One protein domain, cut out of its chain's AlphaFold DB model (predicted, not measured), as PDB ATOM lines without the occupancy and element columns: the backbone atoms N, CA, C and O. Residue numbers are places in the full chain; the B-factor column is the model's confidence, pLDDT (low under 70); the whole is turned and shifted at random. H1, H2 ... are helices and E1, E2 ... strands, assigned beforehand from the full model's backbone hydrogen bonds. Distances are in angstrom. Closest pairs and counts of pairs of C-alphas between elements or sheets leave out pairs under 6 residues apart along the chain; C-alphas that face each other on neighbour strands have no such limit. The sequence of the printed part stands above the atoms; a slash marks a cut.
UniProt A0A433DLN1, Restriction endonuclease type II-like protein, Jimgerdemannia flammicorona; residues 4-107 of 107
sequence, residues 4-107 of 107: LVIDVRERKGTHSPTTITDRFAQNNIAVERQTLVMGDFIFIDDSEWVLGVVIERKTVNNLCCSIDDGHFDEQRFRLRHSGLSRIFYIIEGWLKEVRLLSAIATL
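Overview. This is residues 4 to 107 of the 107 residues of the protein "Restriction endonuclease type II-like protein" of Jimgerdemannia flammicorona (UniProt A0A433DLN1). One strongly twisted sheet of five strands has H1 over one face at its E2 end and H2 and H3 packed on the opposite face at its E5 end. H4 lies off the sheet beyond E5, beside H2, and the loop of residues 13 to 18 sticks out. The printed part has 104 residues, with named elements E1 H1 E2 E3 E4 H2 H3 E5 H4 along the chain, a mixed sheet ordered E2 E1 E3 E4 E5, and a mixed class. It is compact, with a radius of gyration of the C-alphas of 14.7 A, and flat, spanning 41 by 36 by 19 A.

Arrangement. Start at E1, residues 4 to 7, parallel to E2, residues 31 to 34; N 32 and O 4, 2.9 A apart, are within hydrogen-bond range. H1, residues 20 to 26, lies over E2; their closest C-alphas, Thr 21 and Val 31, are 6.4 A apart. E3, residues 41 to 44, is antiparallel to E1, with N 5 to O 42 at 2.8 A. E3 and E4, residues 50 to 59, form a hairpin, with N 51 to O 43 at 2.9 A. E5, residues 86 to 92, is parallel to E4, with N 56 to O 88 at 2.8 A. H2, residues 60 to 68, and H3, residues 72 to 80, are on the face opposite H1: three layers, helices on both faces. H4, residues 98 to 105, is not on the sheet. In H1 to H4 every O i to N i+4 pair is within range.

Along the chain. Find C-alpha 4 at (-98.071, -12.524, 170.266), where E1 begins. E4 is 24.8 A long and bends by 55 degrees at residue 53. H4 ends at C-alpha 105, (-123.794, -5.532, 173.729).

Size, cuts and confidence. The C-alphas farthest apart, Ser 47 and Val 98, are 43.9 A apart. The printed part has no cut; E1 to H1 is a long link, and residues 11 to 18 have pLDDT under 70.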
ATOM      1  N   LEU A   4     -96.786 -12.107 169.713       95.69
ATOM      2  CA  LEU A   4     -98.071 -12.524 170.266       95.69
ATOM      3  C   LEU A   4     -97.809 -13.550 171.372       95.69
ATOM      4  O   LEU A   4     -97.209 -14.591 171.110       95.69
ATOM      5  N   VAL A   5     -98.288 -13.292 172.582       95.50
ATOM      6  CA  VAL A   5     -98.253 -14.266 173.677       95.50
ATOM      7  C   VAL A   5     -99.633 -14.886 173.821       95.50
ATOM      8  O   VAL A   5    -100.633 -14.172 173.890       95.50
ATOM      9  N   ILE A   6     -99.678 -16.213 173.852       94.81
ATOM     10  CA  ILE A   6    -100.903 -17.006 173.971       94.81
ATOM     11  C   ILE A   6    -100.909 -17.702 175.325       94.81
ATOM     12  O   ILE A   6     -99.912 -18.332 175.696       94.81
ATOM     13  N   ASP A   7    -102.043 -17.646 176.022       94.50
ATOM     14  CA  ASP A   7    -102.205 -18.362 177.279       94.50
ATOM     15  C   ASP A   7    -102.020 -19.878 177.091       94.50
ATOM     16  O   ASP A   7    -102.549 -20.497 176.162       94.50
ATOM     17  N   VAL A   8    -101.266 -20.521 177.987       90.31
ATOM     18  CA  VAL A   8    -101.017 -21.969 177.905       90.31
ATOM     19  C   VAL A   8    -102.287 -22.818 177.971       90.31
ATOM     20  O   VAL A   8    -102.272 -23.936 177.449       90.31
ATOM     21  N   ARG A   9    -103.367 -22.317 178.581       87.56
ATOM     22  CA  ARG A   9    -104.668 -22.993 178.679       87.56
ATOM     23  C   ARG A   9    -105.434 -22.942 177.363       87.56
ATOM     24  O   ARG A   9    -106.351 -23.746 177.195       87.56
ATOM     25  N   GLU A  10    -105.036 -22.093 176.417       83.31
ATOM     26  CA  GLU A  10    -105.673 -22.022 175.110       83.31
ATOM     27  C   GLU A  10    -105.355 -23.289 174.298       83.31
ATOM     28  O   GLU A  10    -104.200 -23.608 173.957       83.31
ATOM     29  N   ARG A  11    -106.406 -24.081 174.061       68.69
ATOM     30  CA  ARG A  11    -106.318 -25.438 173.502       68.69
ATOM     31  C   ARG A  11    -106.305 -25.428 171.976       68.69
ATOM     32  O   ARG A  11    -106.770 -24.500 171.324       68.69
ATOM     33  N   LYS A  12    -105.816 -26.527 171.386       61.72
ATOM     34  CA  LYS A  12    -106.042 -26.809 169.961       61.72
ATOM     35  C   LYS A  12    -107.552 -26.941 169.718       61.72
ATOM     36  O   LYS A  12    -108.238 -27.600 170.499       61.72
ATOM     37  N   GLY A  13    -108.051 -26.374 168.620       57.66
ATOM     38  CA  GLY A  13    -109.396 -26.687 168.142       57.66
ATOM     39  C   GLY A  13    -109.528 -28.195 167.894       57.66
ATOM     40  O   GLY A  13    -108.608 -28.818 167.365       57.66
ATOM     41  N   THR A  14    -110.668 -28.773 168.266       54.00
ATOM     42  CA  THR A  14    -110.959 -30.221 168.302       54.00
ATOM     43  C   THR A  14    -110.728 -30.975 166.986       54.00
ATOM     44  O   THR A  14    -110.626 -32.197 167.003       54.00
ATOM     45  N   HIS A  15    -110.621 -30.272 165.855       56.75
ATOM     46  CA  HIS A  15    -110.568 -30.859 164.510       56.75
ATOM     47  C   HIS A  15    -109.335 -30.462 163.680       56.75
ATOM     48  O   HIS A  15    -109.306 -30.713 162.478       56.75
ATOM     49  N   SER A  16    -108.318 -29.836 164.281       55.75
ATOM     50  CA  SER A  16    -107.123 -29.380 163.558       55.75
ATOM     51  C   SER A  16    -105.867 -30.085 164.085       55.75
ATOM     52  O   SER A  16    -105.565 -29.951 165.271       55.75
ATOM     53  N   PRO A  17    -105.096 -30.798 163.238       57.09
ATOM     54  CA  PRO A  17    -103.808 -31.358 163.653       57.09
ATOM     55  C   PRO A  17    -102.796 -30.250 164.001       57.09
ATOM     56  O   PRO A  17    -101.935 -30.442 164.863       57.09
ATOM     57  N   THR A  18    -102.948 -29.072 163.384       65.38
ATOM     58  CA  THR A  18    -102.137 -27.875 163.634       65.38
ATOM     59  C   THR A  18    -102.675 -27.064 164.808       65.38
ATOM     60  O   THR A  18    -103.886 -26.855 164.946       65.38
ATOM     61  N   THR A  19    -101.762 -26.615 165.667       75.50
ATOM     62  CA  THR A  19    -102.054 -25.747 166.810       75.50
ATOM     63  C   THR A  19    -102.388 -24.329 166.352       75.50
ATOM     64  O   THR A  19    -102.073 -23.928 165.231       75.50
ATOM     65  N   ILE A  20    -103.011 -23.541 167.231       79.81
ATOM     66  CA  ILE A  20    -103.212 -22.109 166.977       79.81
ATOM     67  C   ILE A  20    -101.867 -21.383 166.779       79.81
ATOM     68  O   ILE A  20    -101.741 -20.540 165.896       79.81
ATOM     69  N   THR A  21    -100.836 -21.796 167.522       82.06
ATOM     70  CA  THR A  21     -99.453 -21.321 167.388       82.06
ATOM     71  C   THR A  21     -98.896 -21.613 165.992       82.06
ATOM     72  O   THR A  21     -98.336 -20.717 165.369       82.06
ATOM     73  N   ASP A  22     -99.124 -22.818 165.458       83.56
ATOM     74  CA  ASP A  22     -98.644 -23.215 164.125       83.56
ATOM     75  C   ASP A  22     -99.289 -22.356 163.034       83.56
ATOM     76  O   ASP A  22     -98.620 -21.935 162.094       83.56
ATOM     77  N   ARG A  23    -100.589 -22.063 163.164       85.69
ATOM     78  CA  ARG A  23    -101.313 -21.214 162.207       85.69
ATOM     79  C   ARG A  23    -100.781 -19.787 162.203       85.69
ATOM     80  O   ARG A  23    -100.614 -19.208 161.135       85.69
ATOM     81  N   PHE A  24    -100.498 -19.218 163.368       88.12
ATOM     82  CA  PHE A  24     -99.901 -17.887 163.445       88.12
ATOM     83  C   PHE A  24     -98.469 -17.873 162.900       88.12
ATOM     84  O   PHE A  24     -98.130 -16.987 162.116       88.12
ATOM     85  N   ALA A  25     -97.667 -18.896 163.208       85.12
ATOM     86  CA  ALA A  25     -96.321 -19.042 162.662       85.12
ATOM     87  C   ALA A  25     -96.326 -19.151 161.124       85.12
ATOM     88  O   ALA A  25     -95.526 -18.497 160.462       85.12
ATOM     89  N   GLN A  26     -97.280 -19.888 160.539       88.44
ATOM     90  CA  GLN A  26     -97.483 -19.964 159.081       88.44
ATOM     91  C   GLN A  26     -97.825 -18.609 158.440       88.44
ATOM     92  O   GLN A  26     -97.590 -18.420 157.250       88.44
ATOM     93  N   ASN A  27     -98.356 -17.665 159.219       89.12
ATOM     94  CA  ASN A  27     -98.645 -16.298 158.789       89.12
ATOM     95  C   ASN A  27     -97.522 -15.311 159.162       89.12
ATOM     96  O   ASN A  27     -97.748 -14.104 159.163       89.12
ATOM     97  N   ASN A  28     -96.315 -15.805 159.469       90.00
ATOM     98  CA  ASN A  28     -95.149 -15.010 159.875       90.00
ATOM     99  C   ASN A  28     -95.387 -14.139 161.120       90.00
ATOM    100  O   ASN A  28     -94.795 -13.070 161.264       90.00
ATOM    101  N   ILE A  29     -96.250 -14.591 162.032       91.56
ATOM    102  CA  ILE A  29     -96.455 -13.941 163.326       91.56
ATOM    103  C   ILE A  29     -95.550 -14.632 164.344       91.56
ATOM    104  O   ILE A  29     -95.616 -15.851 164.514       91.56
ATOM    105  N   ALA A  30     -94.707 -13.858 165.027       92.69
ATOM    106  CA  ALA A  30     -93.900 -14.366 166.130       92.69
ATOM    107  C   ALA A  30     -94.816 -14.689 167.317       92.69
ATOM    108  O   ALA A  30     -95.552 -13.817 167.782       92.69
ATOM    109  N   VAL A  31     -94.784 -15.937 167.790       92.50
ATOM    110  CA  VAL A  31     -95.669 -16.416 168.857       92.50
ATOM    111  C   VAL A  31     -94.884 -17.038 169.995       92.50
ATOM    112  O   VAL A  31     -93.951 -17.808 169.774       92.50
ATOM    113  N   GLU A  32     -95.339 -16.765 171.209       91.81
ATOM    114  CA  GLU A  32     -94.864 -17.379 172.436       91.81
ATOM    115  C   GLU A  32     -96.041 -17.922 173.259       91.81
ATOM    116  O   GLU A  32     -97.149 -17.388 173.211       91.81
ATOM    117  N   ARG A  33     -95.826 -19.011 174.005       92.00
ATOM    118  CA  ARG A  33     -96.822 -19.541 174.948       92.00
ATOM    119  C   ARG A  33     -96.355 -19.286 176.371       92.00
ATOM    120  O   ARG A  33     -95.286 -19.758 176.746       92.00
ATOM    121  N   GLN A  34     -97.180 -18.612 177.161       93.69
ATOM    122  CA  GLN A  34     -96.915 -18.335 178.573       93.69
ATOM    123  C   GLN A  34     -98.216 -18.400 179.377       93.69
ATOM    124  O   GLN A  34     -99.307 -18.390 178.814       93.69
ATOM    125  N   THR A  35     -98.122 -18.515 180.701       94.44
ATOM    126  CA  THR A  35     -99.304 -18.399 181.565       94.44
ATOM    127  C   THR A  35     -99.652 -16.925 181.716       94.44
ATOM    128  O   THR A  35     -98.855 -16.164 182.264       94.44
ATOM    129  N   LEU A  36    -100.841 -16.525 181.271       94.44
ATOM    130  CA  LEU A  36    -101.327 -15.162 181.425       94.44
ATOM    131  C   LEU A  36    -102.136 -15.032 182.717       94.44
ATOM    132  O   LEU A  36    -102.962 -15.876 183.075       94.44
ATOM    133  N   VAL A  37    -101.925 -13.927 183.427       91.69
ATOM    134  CA  VAL A  37    -102.748 -13.580 184.599       91.69
ATOM    135  C   VAL A  37    -104.177 -13.223 184.166       91.69
ATOM    136  O   VAL A  37    -105.129 -13.411 184.931       91.69
ATOM    137  N   MET A  38    -104.329 -12.710 182.941       91.62
ATOM    138  CA  MET A  38    -105.589 -12.233 182.385       91.62
ATOM    139  C   MET A  38    -105.571 -12.244 180.853       91.62
ATOM    140  O   MET A  38    -104.540 -11.922 180.262       91.62
ATOM    141  N   GLY A  39    -106.718 -12.542 180.237       94.12
ATOM    142  CA  GLY A  39    -106.837 -12.669 178.789       94.12
ATOM    143  C   GLY A  39    -106.346 -14.011 178.261       94.12
ATOM    144  O   GLY A  39    -105.677 -14.771 178.964       94.12
ATOM    145  N   ASP A  40    -106.633 -14.257 176.987       94.44
ATOM    146  CA  ASP A  40    -106.149 -15.428 176.254       94.44
ATOM    147  C   ASP A  40    -104.990 -15.069 175.316       94.44
ATOM    148  O   ASP A  40    -104.150 -15.917 175.002       94.44
ATOM    149  N   PHE A  41    -104.916 -13.799 174.894       95.88
ATOM    150  CA  PHE A  41    -103.840 -13.285 174.054       95.88
ATOM    151  C   PHE A  41    -103.429 -11.864 174.439       95.88
ATOM    152  O   PHE A  41    -104.280 -11.004 174.683       95.88
ATOM    153  N   ILE A  42    -102.126 -11.592 174.393       96.88
ATOM    154  CA  ILE A  42    -101.545 -10.249 174.533       96.88
ATOM    155  C   ILE A  42    -100.425 -10.040 173.510       96.88
ATOM    156  O   ILE A  42     -99.918 -10.992 172.919       96.88
ATOM    157  N   PHE A  43    -100.004  -8.791 173.332       96.06
ATOM    158  CA  PHE A  43     -98.826  -8.455 172.535       96.06
ATOM    159  C   PHE A  43     -97.739  -7.862 173.418       96.06
ATOM    160  O   PHE A  43     -98.035  -7.023 174.272       96.06
ATOM    161  N   ILE A  44     -96.498  -8.266 173.163       96.00
ATOM    162  CA  ILE A  44     -95.309  -7.747 173.838       96.00
ATOM    163  C   ILE A  44     -94.272  -7.252 172.829       96.00
ATOM    164  O   ILE A  44     -94.244  -7.718 171.685       96.00
ATOM    165  N   ASP A  45     -93.423  -6.317 173.245       95.81
ATOM    166  CA  ASP A  45     -92.218  -5.937 172.503       95.81
ATOM    167  C   ASP A  45     -90.991  -6.788 172.891       95.81
ATOM    168  O   ASP A  45     -91.083  -7.737 173.670       95.81
ATOM    169  N   ASP A  46     -89.822  -6.449 172.339       94.12
ATOM    170  CA  ASP A  46     -88.551  -7.138 172.627       94.12
ATOM    171  C   ASP A  46     -88.081  -6.981 174.080       94.12
ATOM    172  O   ASP A  46     -87.206  -7.718 174.525       94.12
ATOM    173  N   SER A  47     -88.614  -5.992 174.798       95.94
ATOM    174  CA  SER A  47     -88.320  -5.741 176.209       95.94
ATOM    175  C   SER A  47     -89.358  -6.387 177.131       95.94
ATOM    176  O   SER A  47     -89.359  -6.104 178.326       95.94
ATOM    177  N   GLU A  48     -90.221  -7.256 176.587       92.50
ATOM    178  CA  GLU A  48     -91.299  -7.956 177.295       92.50
ATOM    179  C   GLU A  48     -92.376  -7.011 177.871       92.50
ATOM    180  O   GLU A  48     -93.148  -7.395 178.753       92.50
ATOM    181  N   TRP A  49     -92.486  -5.776 177.364       94.94
ATOM    182  CA  TRP A  49     -93.552  -4.861 177.776       94.94
ATOM    183  C   TRP A  49     -94.861  -5.186 177.072       94.94
ATOM    184  O   TRP A  49     -94.918  -5.274 175.846       94.94
ATOM    185  N   VAL A  50     -95.945  -5.278 177.845       94.69
ATOM    186  CA  VAL A  50     -97.296  -5.461 177.302       94.69
ATOM    187  C   VAL A  50     -97.749  -4.194 176.582       94.69
ATOM    188  O   VAL A  50     -97.804  -3.114 177.167       94.69
ATOM    189  N   LEU A  51     -98.179  -4.333 175.327       95.25
ATOM    190  CA  LEU A  51     -98.571  -3.214 174.459       95.25
ATOM    191  C   LEU A  51     -99.981  -2.657 174.747       95.25
ATOM    192  O   LEU A  51    -100.610  -2.050 173.882       95.25
ATOM    193  N   GLY A  52    -100.506  -2.884 175.954       93.19
ATOM    194  CA  GLY A  52    -101.810  -2.382 176.398       93.19
ATOM    195  C   GLY A  52    -103.021  -2.972 175.667       93.19
ATOM    196  O   GLY A  52    -104.116  -2.415 175.788       93.19
ATOM    197  N   VAL A  53    -102.834  -4.060 174.916       95.38
ATOM    198  CA  VAL A  53    -103.879  -4.785 174.182       95.38
ATOM    199  C   VAL A  53    -104.038  -6.180 174.774       95.38
ATOM    200  O   VAL A  53    -103.052  -6.901 174.931       95.38
ATOM    201  N   VAL A  54    -105.284  -6.569 175.026       96.44
ATOM    202  CA  VAL A  54    -105.659  -7.933 175.402       96.44
ATOM    203  C   VAL A  54    -106.827  -8.418 174.572       96.44
ATOM    204  O   VAL A  54    -107.729  -7.648 174.232       96.44
ATOM    205  N   ILE A  55    -106.797  -9.703 174.247       96.50
ATOM    206  CA  ILE A  55    -107.883 -10.397 173.578       96.50
ATOM    207  C   ILE A  55    -108.381 -11.504 174.509       96.50
ATOM    208  O   ILE A  55    -107.609 -12.366 174.929       96.50
ATOM    209  N   GLU A  56    -109.673 -11.473 174.804       95.12
ATOM    210  CA  GLU A  56    -110.408 -12.522 175.508       95.12
ATOM    211  C   GLU A  56    -111.224 -13.310 174.477       95.12
ATOM    212  O   GLU A  56    -112.057 -12.757 173.750       95.12
ATOM    213  N   ARG A  57    -111.000 -14.614 174.389       92.69
ATOM    214  CA  ARG A  57    -111.696 -15.514 173.479       92.69
ATOM    215  C   ARG A  57    -112.718 -16.337 174.250       92.69
ATOM    216  O   ARG A  57    -112.406 -17.096 175.160       92.69
ATOM    217  N   LYS A  58    -113.971 -16.274 173.812       90.69
ATOM    218  CA  LYS A  58    -115.081 -16.996 174.436       90.69
ATOM    219  C   LYS A  58    -115.874 -17.747 173.376       90.69
ATOM    220  O   LYS A  58    -116.372 -17.158 172.422       90.69
ATOM    221  N   THR A  59    -116.048 -19.054 173.542       90.25
ATOM    222  CA  THR A  59    -117.056 -19.773 172.748       90.25
ATOM    223  C   THR A  59    -118.450 -19.396 173.244       90.25
ATOM    224  O   THR A  59    -118.625 -19.099 174.426       90.25
ATOM    225  N   VAL A  60    -119.461 -19.454 172.375       90.25
ATOM    226  CA  VAL A  60    -120.861 -19.199 172.757       90.25
ATOM    227  C   VAL A  60    -121.290 -20.081 173.931       90.25
ATOM    228  O   VAL A  60    -121.915 -19.586 174.859       90.25
ATOM    229  N   ASN A  61    -120.887 -21.355 173.953       88.94
ATOM    230  CA  ASN A  61    -121.206 -22.257 175.060       88.94
ATOM    231  C   ASN A  61    -120.563 -21.805 176.383       88.94
ATOM    232  O   ASN A  61    -121.243 -21.727 177.399       88.94
ATOM    233  N   ASN A  62    -119.271 -21.451 176.363       89.06
ATOM    234  CA  ASN A  62    -118.590 -20.931 177.554       89.06
ATOM    235  C   ASN A  62    -119.171 -19.581 177.995       89.06
ATOM    236  O   ASN A  62    -119.164 -19.279 179.186       89.06
ATOM    237  N   LEU A  63    -119.650 -18.764 177.051       90.69
ATOM    238  CA  LEU A  63    -120.344 -17.518 177.345       90.69
ATOM    239  C   LEU A  63    -121.661 -17.792 178.079       90.69
ATOM    240  O   LEU A  63    -121.838 -17.224 179.154       90.69
ATOM    241  N   CYS A  64    -122.515 -18.689 177.561       90.00
ATOM    242  CA  CYS A  64    -123.758 -19.107 178.223       90.00
ATOM    243  C   CYS A  64    -123.491 -19.571 179.654       90.00
ATOM    244  O   CYS A  64    -124.001 -18.963 180.589       90.00
ATOM    245  N   CYS A  65    -122.614 -20.568 179.827       89.88
ATOM    246  CA  CYS A  65    -122.294 -21.103 181.150       89.88
ATOM    247  C   CYS A  65    -121.790 -20.004 182.089       89.88
ATOM    248  O   CYS A  65    -122.237 -19.914 183.220       89.88
ATOM    249  N   SER A  66    -120.932 -19.097 181.607       90.31
ATOM    250  CA  SER A  66    -120.416 -18.019 182.459       90.31
ATOM    251  C   SER A  66    -121.450 -16.985 182.889       90.31
ATOM    252  O   SER A  66    -121.257 -16.324 183.908       90.31
ATOM    253  N   ILE A  67    -122.508 -16.810 182.100       89.62
ATOM    254  CA  ILE A  67    -123.635 -15.946 182.452       89.62
ATOM    255  C   ILE A  67    -124.509 -16.663 183.476       89.62
ATOM    256  O   ILE A  67    -124.834 -16.072 184.503       89.62
ATOM    257  N   ASP A  68    -124.835 -17.930 183.222       89.50
ATOM    258  CA  ASP A  68    -125.674 -18.742 184.104       89.50
ATOM    259  C   ASP A  68    -125.023 -18.931 185.486       89.50
ATOM    260  O   ASP A  68    -125.690 -18.805 186.512       89.50
ATOM    261  N   ASP A  69    -123.702 -19.123 185.516       91.06
ATOM    262  CA  ASP A  69    -122.900 -19.269 186.735       91.06
ATOM    263  C   ASP A  69    -122.503 -17.911 187.361       91.06
ATOM    264  O   ASP A  69    -121.833 -17.865 188.394       91.06
ATOM    265  N   GLY A  70    -122.875 -16.783 186.740       88.00
ATOM    266  CA  GLY A  70    -122.682 -15.422 187.263       88.00
ATOM    267  C   GLY A  70    -121.253 -14.860 187.209       88.00
ATOM    268  O   GLY A  70    -121.031 -13.703 187.562       88.00
ATOM    269  N   HIS A  71    -120.265 -15.624 186.738       91.81
ATOM    270  CA  HIS A  71    -118.858 -15.205 186.739       91.81
ATOM    271  C   HIS A  71    -118.432 -14.406 185.489       91.81
ATOM    272  O   HIS A  71    -117.275 -13.991 185.372       91.81
ATOM    273  N   PHE A  72    -119.335 -14.182 184.529       91.19
ATOM    274  CA  PHE A  72    -119.077 -13.341 183.355       91.19
ATOM    275  C   PHE A  72    -118.753 -11.887 183.735       91.19
ATOM    276  O   PHE A  72    -117.767 -11.324 183.253       91.19
ATOM    277  N   ASP A  73    -119.549 -11.292 184.627       91.50
ATOM    278  CA  ASP A  73    -119.377  -9.892 185.025       91.50
ATOM    279  C   ASP A  73    -118.075  -9.671 185.805       91.50
ATOM    280  O   ASP A  73    -117.412  -8.654 185.598       91.50
ATOM    281  N   GLU A  74    -117.662 -10.633 186.635       93.06
ATOM    282  CA  GLU A  74    -116.384 -10.585 187.354       93.06
ATOM    283  C   GLU A  74    -115.196 -10.616 186.383       93.06
ATOM    284  O   GLU A  74    -114.267  -9.813 186.499       93.06
ATOM    285  N   GLN A  75    -115.236 -11.497 185.378       91.25
ATOM    286  CA  GLN A  75    -114.191 -11.577 184.350       91.25
ATOM    287  C   GLN A  75    -114.085 -10.267 183.559       91.25
ATOM    288  O   GLN A  75    -112.990  -9.715 183.421       91.25
ATOM    289  N   ARG A  76    -115.222  -9.714 183.114       92.31
ATOM    290  CA  ARG A  76    -115.275  -8.410 182.432       92.31
ATOM    291  C   ARG A  76    -114.770  -7.281 183.332       92.31
ATOM    292  O   ARG A  76    -114.026  -6.419 182.872       92.31
ATOM    293  N   PHE A  77    -115.158  -7.278 184.607       94.00
ATOM    294  CA  PHE A  77    -114.714  -6.280 185.580       94.00
ATOM    295  C   PHE A  77    -113.193  -6.310 185.745       94.00
ATOM    296  O   PHE A  77    -112.556  -5.261 185.644       94.00
ATOM    297  N   ARG A  78    -112.606  -7.498 185.923       94.62
ATOM    298  CA  ARG A  78    -111.154  -7.682 186.033       94.62
ATOM    299  C   ARG A  78    -110.425  -7.171 184.792       94.62
ATOM    300  O   ARG A  78    -109.466  -6.421 184.941       94.62
ATOM    301  N   LEU A  79    -110.918  -7.500 183.595       93.88
ATOM    302  CA  LEU A  79    -110.368  -7.005 182.328       93.88
ATOM    303  C   LEU A  79    -110.402  -5.476 182.250       93.88
ATOM    304  O   LEU A  79    -109.373  -4.860 181.978       93.88
ATOM    305  N   ARG A  80    -111.537  -4.847 182.577       93.12
ATOM    306  CA  ARG A  80    -111.686  -3.378 182.547       93.12
ATOM    307  C   ARG A  80    -110.811  -2.639 183.556       93.12
ATOM    308  O   ARG A  80    -110.427  -1.505 183.296       93.12
ATOM    309  N   HIS A  81    -110.478  -3.273 184.676       94.56
ATOM    310  CA  HIS A  81    -109.667  -2.674 185.743       94.56
ATOM    311  C   HIS A  81    -108.217  -3.178 185.755       94.56
ATOM    312  O   HIS A  81    -107.483  -2.938 186.708       94.56
ATOM    313  N   SER A  82    -107.788  -3.858 184.694       92.12
ATOM    314  CA  SER A  82    -106.434  -4.407 184.561       92.12
ATOM    315  C   SER A  82    -105.358  -3.367 184.235       92.12
ATOM    316  O   SER A  82    -104.172  -3.679 184.287       92.12
ATOM    317  N   GLY A  83    -105.756  -2.148 183.856       91.44
ATOM    318  CA  GLY A  83    -104.854  -1.136 183.297       91.44
ATOM    319  C   GLY A  83    -104.561  -1.322 181.801       91.44
ATOM    320  O   GLY A  83    -103.842  -0.516 181.214       91.44
ATOM    321  N   LEU A  84    -105.133  -2.347 181.161       92.56
ATOM    322  CA  LEU A  84    -105.016  -2.568 179.721       92.56
ATOM    323  C   LEU A  84    -105.944  -1.607 178.972       92.56
ATOM    324  O   LEU A  84    -107.143  -1.535 179.226       92.56
ATOM    325  N   SER A  85    -105.369  -0.859 178.034       92.50
ATOM    326  CA  SER A  85    -106.067   0.218 177.325       92.50
ATOM    327  C   SER A  85    -107.101  -0.264 176.304       92.50
ATOM    328  O   SER A  85    -108.035   0.468 175.980       92.50
ATOM    329  N   ARG A  86    -106.914  -1.468 175.748       95.25
ATOM    330  CA  ARG A  86    -107.730  -2.009 174.657       95.25
ATOM    331  C   ARG A  86    -108.048  -3.471 174.928       95.25
ATOM    332  O   ARG A  86    -107.148  -4.307 174.965       95.25
ATOM    333  N   ILE A  87    -109.334  -3.756 175.087       95.88
ATOM    334  CA  ILE A  87    -109.859  -5.090 175.370       95.88
ATOM    335  C   ILE A  87    -110.682  -5.509 174.158       95.88
ATOM    336  O   ILE A  87    -111.639  -4.828 173.794       95.88
ATOM    337  N   PHE A  88    -110.297  -6.608 173.524       95.88
ATOM    338  CA  PHE A  88    -111.027  -7.192 172.408       95.88
ATOM    339  C   PHE A  88    -111.642  -8.516 172.833       95.88
ATOM    340  O   PHE A  88    -110.996  -9.320 173.500       95.88
ATOM    341  N   TYR A  89    -112.874  -8.763 172.400       93.75
ATOM    342  CA  TYR A  89    -113.551 -10.032 172.618       93.75
ATOM    343  C   TYR A  89    -113.705 -10.773 171.292       93.75
ATOM    344  O   TYR A  89    -114.250 -10.229 170.331       93.75
ATOM    345  N   ILE A  90    -113.248 -12.024 171.241       92.75
ATOM    346  CA  ILE A  90    -113.520 -12.943 170.132       92.75
ATOM    347  C   ILE A  90    -114.603 -13.906 170.596       92.75
ATOM    348  O   ILE A  90    -114.345 -14.792 171.411       92.75
ATOM    349  N   ILE A  91    -115.818 -13.734 170.072       90.69
ATOM    350  CA  ILE A  91    -116.942 -14.626 170.362       90.69
ATOM    351  C   ILE A  91    -117.097 -15.633 169.227       90.69
ATOM    352  O   ILE A  91    -117.394 -15.265 168.092       90.69
ATOM    353  N   GLU A  92    -116.903 -16.912 169.536       88.69
ATOM    354  CA  GLU A  92    -116.947 -17.986 168.544       88.69
ATOM    355  C   GLU A  92    -118.206 -18.841 168.660       88.69
ATOM    356  O   GLU A  92    -118.503 -19.407 169.715       88.69
ATOM    357  N   GLY A  93    -118.904 -19.013 167.540       87.12
ATOM    358  CA  GLY A  93    -120.077 -19.875 167.428       87.12
ATOM    359  C   GLY A  93    -121.320 -19.128 166.959       87.12
ATOM    360  O   GLY A  93    -121.295 -17.936 166.666       87.12
ATOM    361  N   TRP A  94    -122.427 -19.862 166.867       83.81
ATOM    362  CA  TRP A  94    -123.698 -19.319 166.401       83.81
ATOM    363  C   TRP A  94    -124.478 -18.697 167.555       83.81
ATOM    364  O   TRP A  94    -124.930 -19.400 168.459       83.81
ATOM    365  N   LEU A  95    -124.683 -17.385 167.487       80.12
ATOM    366  CA  LEU A  95    -125.542 -16.658 168.414       80.12
ATOM    367  C   LEU A  95    -127.003 -16.922 168.055       80.12
ATOM    368  O   LEU A  95    -127.533 -16.351 167.106       80.12
ATOM    369  N   LYS A  96    -127.643 -17.833 168.789       74.44
ATOM    370  CA  LYS A  96    -129.065 -18.166 168.602       74.44
ATOM    371  C   LYS A  96    -129.973 -17.563 169.674       74.44
ATOM    372  O   LYS A  96    -131.172 -17.451 169.454       74.44
ATOM    373  N   GLU A  97    -129.416 -17.169 170.818       75.44
ATOM    374  CA  GLU A  97    -130.187 -16.705 171.973       75.44
ATOM    375  C   GLU A  97    -130.119 -15.189 172.158       75.44
ATOM    376  O   GLU A  97    -129.040 -14.600 172.206       75.44
ATOM    377  N   VAL A  98    -131.282 -14.565 172.369       71.56
ATOM    378  CA  VAL A  98    -131.407 -13.117 172.615       71.56
ATOM    379  C   VAL A  98    -130.633 -12.676 173.865       71.56
ATOM    380  O   VAL A  98    -130.036 -11.604 173.867       71.56
ATOM    381  N   ARG A  99    -130.566 -13.515 174.907       72.25
ATOM    382  CA  ARG A  99    -129.819 -13.216 176.146       72.25
ATOM    383  C   ARG A  99    -128.314 -13.048 175.917       72.25
ATOM    384  O   ARG A  99    -127.663 -12.260 176.602       72.25
ATOM    385  N   LEU A 100    -127.758 -13.736 174.922       80.56
ATOM    386  CA  LEU A 100    -126.354 -13.568 174.553       80.56
ATOM    387  C   LEU A 100    -126.114 -12.234 173.858       80.56
ATOM    388  O   LEU A 100    -125.061 -11.634 174.049       80.56
ATOM    389  N   LEU A 101    -127.099 -11.734 173.106       78.50
ATOM    390  CA  LEU A 101    -127.005 -10.423 172.468       78.50
ATOM    391  C   LEU A 101    -126.898  -9.311 173.514       78.50
ATOM    392  O   LEU A 101    -126.073  -8.418 173.347       78.50
ATOM    393  N   SER A 102    -127.657  -9.388 174.614       79.88
ATOM    394  CA  SER A 102    -127.514  -8.420 175.710       79.88
ATOM    395  C   SER A 102    -126.144  -8.493 176.378       79.88
ATOM    396  O   SER A 102    -125.559  -7.451 176.645       79.88
ATOM    397  N   ALA A 103    -125.596  -9.691 176.601       81.12
ATOM    398  CA  ALA A 103    -124.257  -9.824 177.174       81.12
ATOM    399  C   ALA A 103    -123.186  -9.239 176.239       81.12
ATOM    400  O   ALA A 103    -122.354  -8.446 176.673       81.12
ATOM    401  N   ILE A 104    -123.253  -9.555 174.944       82.12
ATOM    402  CA  ILE A 104    -122.302  -9.071 173.935       82.12
ATOM    403  C   ILE A 104    -122.406  -7.560 173.735       82.12
ATOM    404  O   ILE A 104    -121.383  -6.905 173.579       82.12
ATOM    405  N   ALA A 105    -123.606  -6.981 173.809       81.31
ATOM    406  CA  ALA A 105    -123.794  -5.532 173.729       81.31
ATOM    407  C   ALA A 105    -123.115  -4.763 174.879       81.31
ATOM    408  O   ALA A 105    -122.932  -3.553 174.779       81.31
ATOM    409  N   THR A 106    -122.760  -5.449 175.970       78.38
ATOM    410  CA  THR A 106    -122.067  -4.849 177.117       78.38
ATOM    411  C   THR A 106    -120.561  -5.064 177.117       78.38
ATOM    412  O   THR A 106    -119.920  -4.566 178.045       78.38
ATOM    413  N   LEU A 107    -120.012  -5.825 176.163       80.38
ATOM    414  CA  LEU A 107    -118.577  -6.101 176.055       80.38
ATOM    415  C   LEU A 107    -117.811  -4.852 175.613       80.38
ATOM    416  O   LEU A 107    -118.194  -4.248 174.591       80.38
TER     417      LEU A 107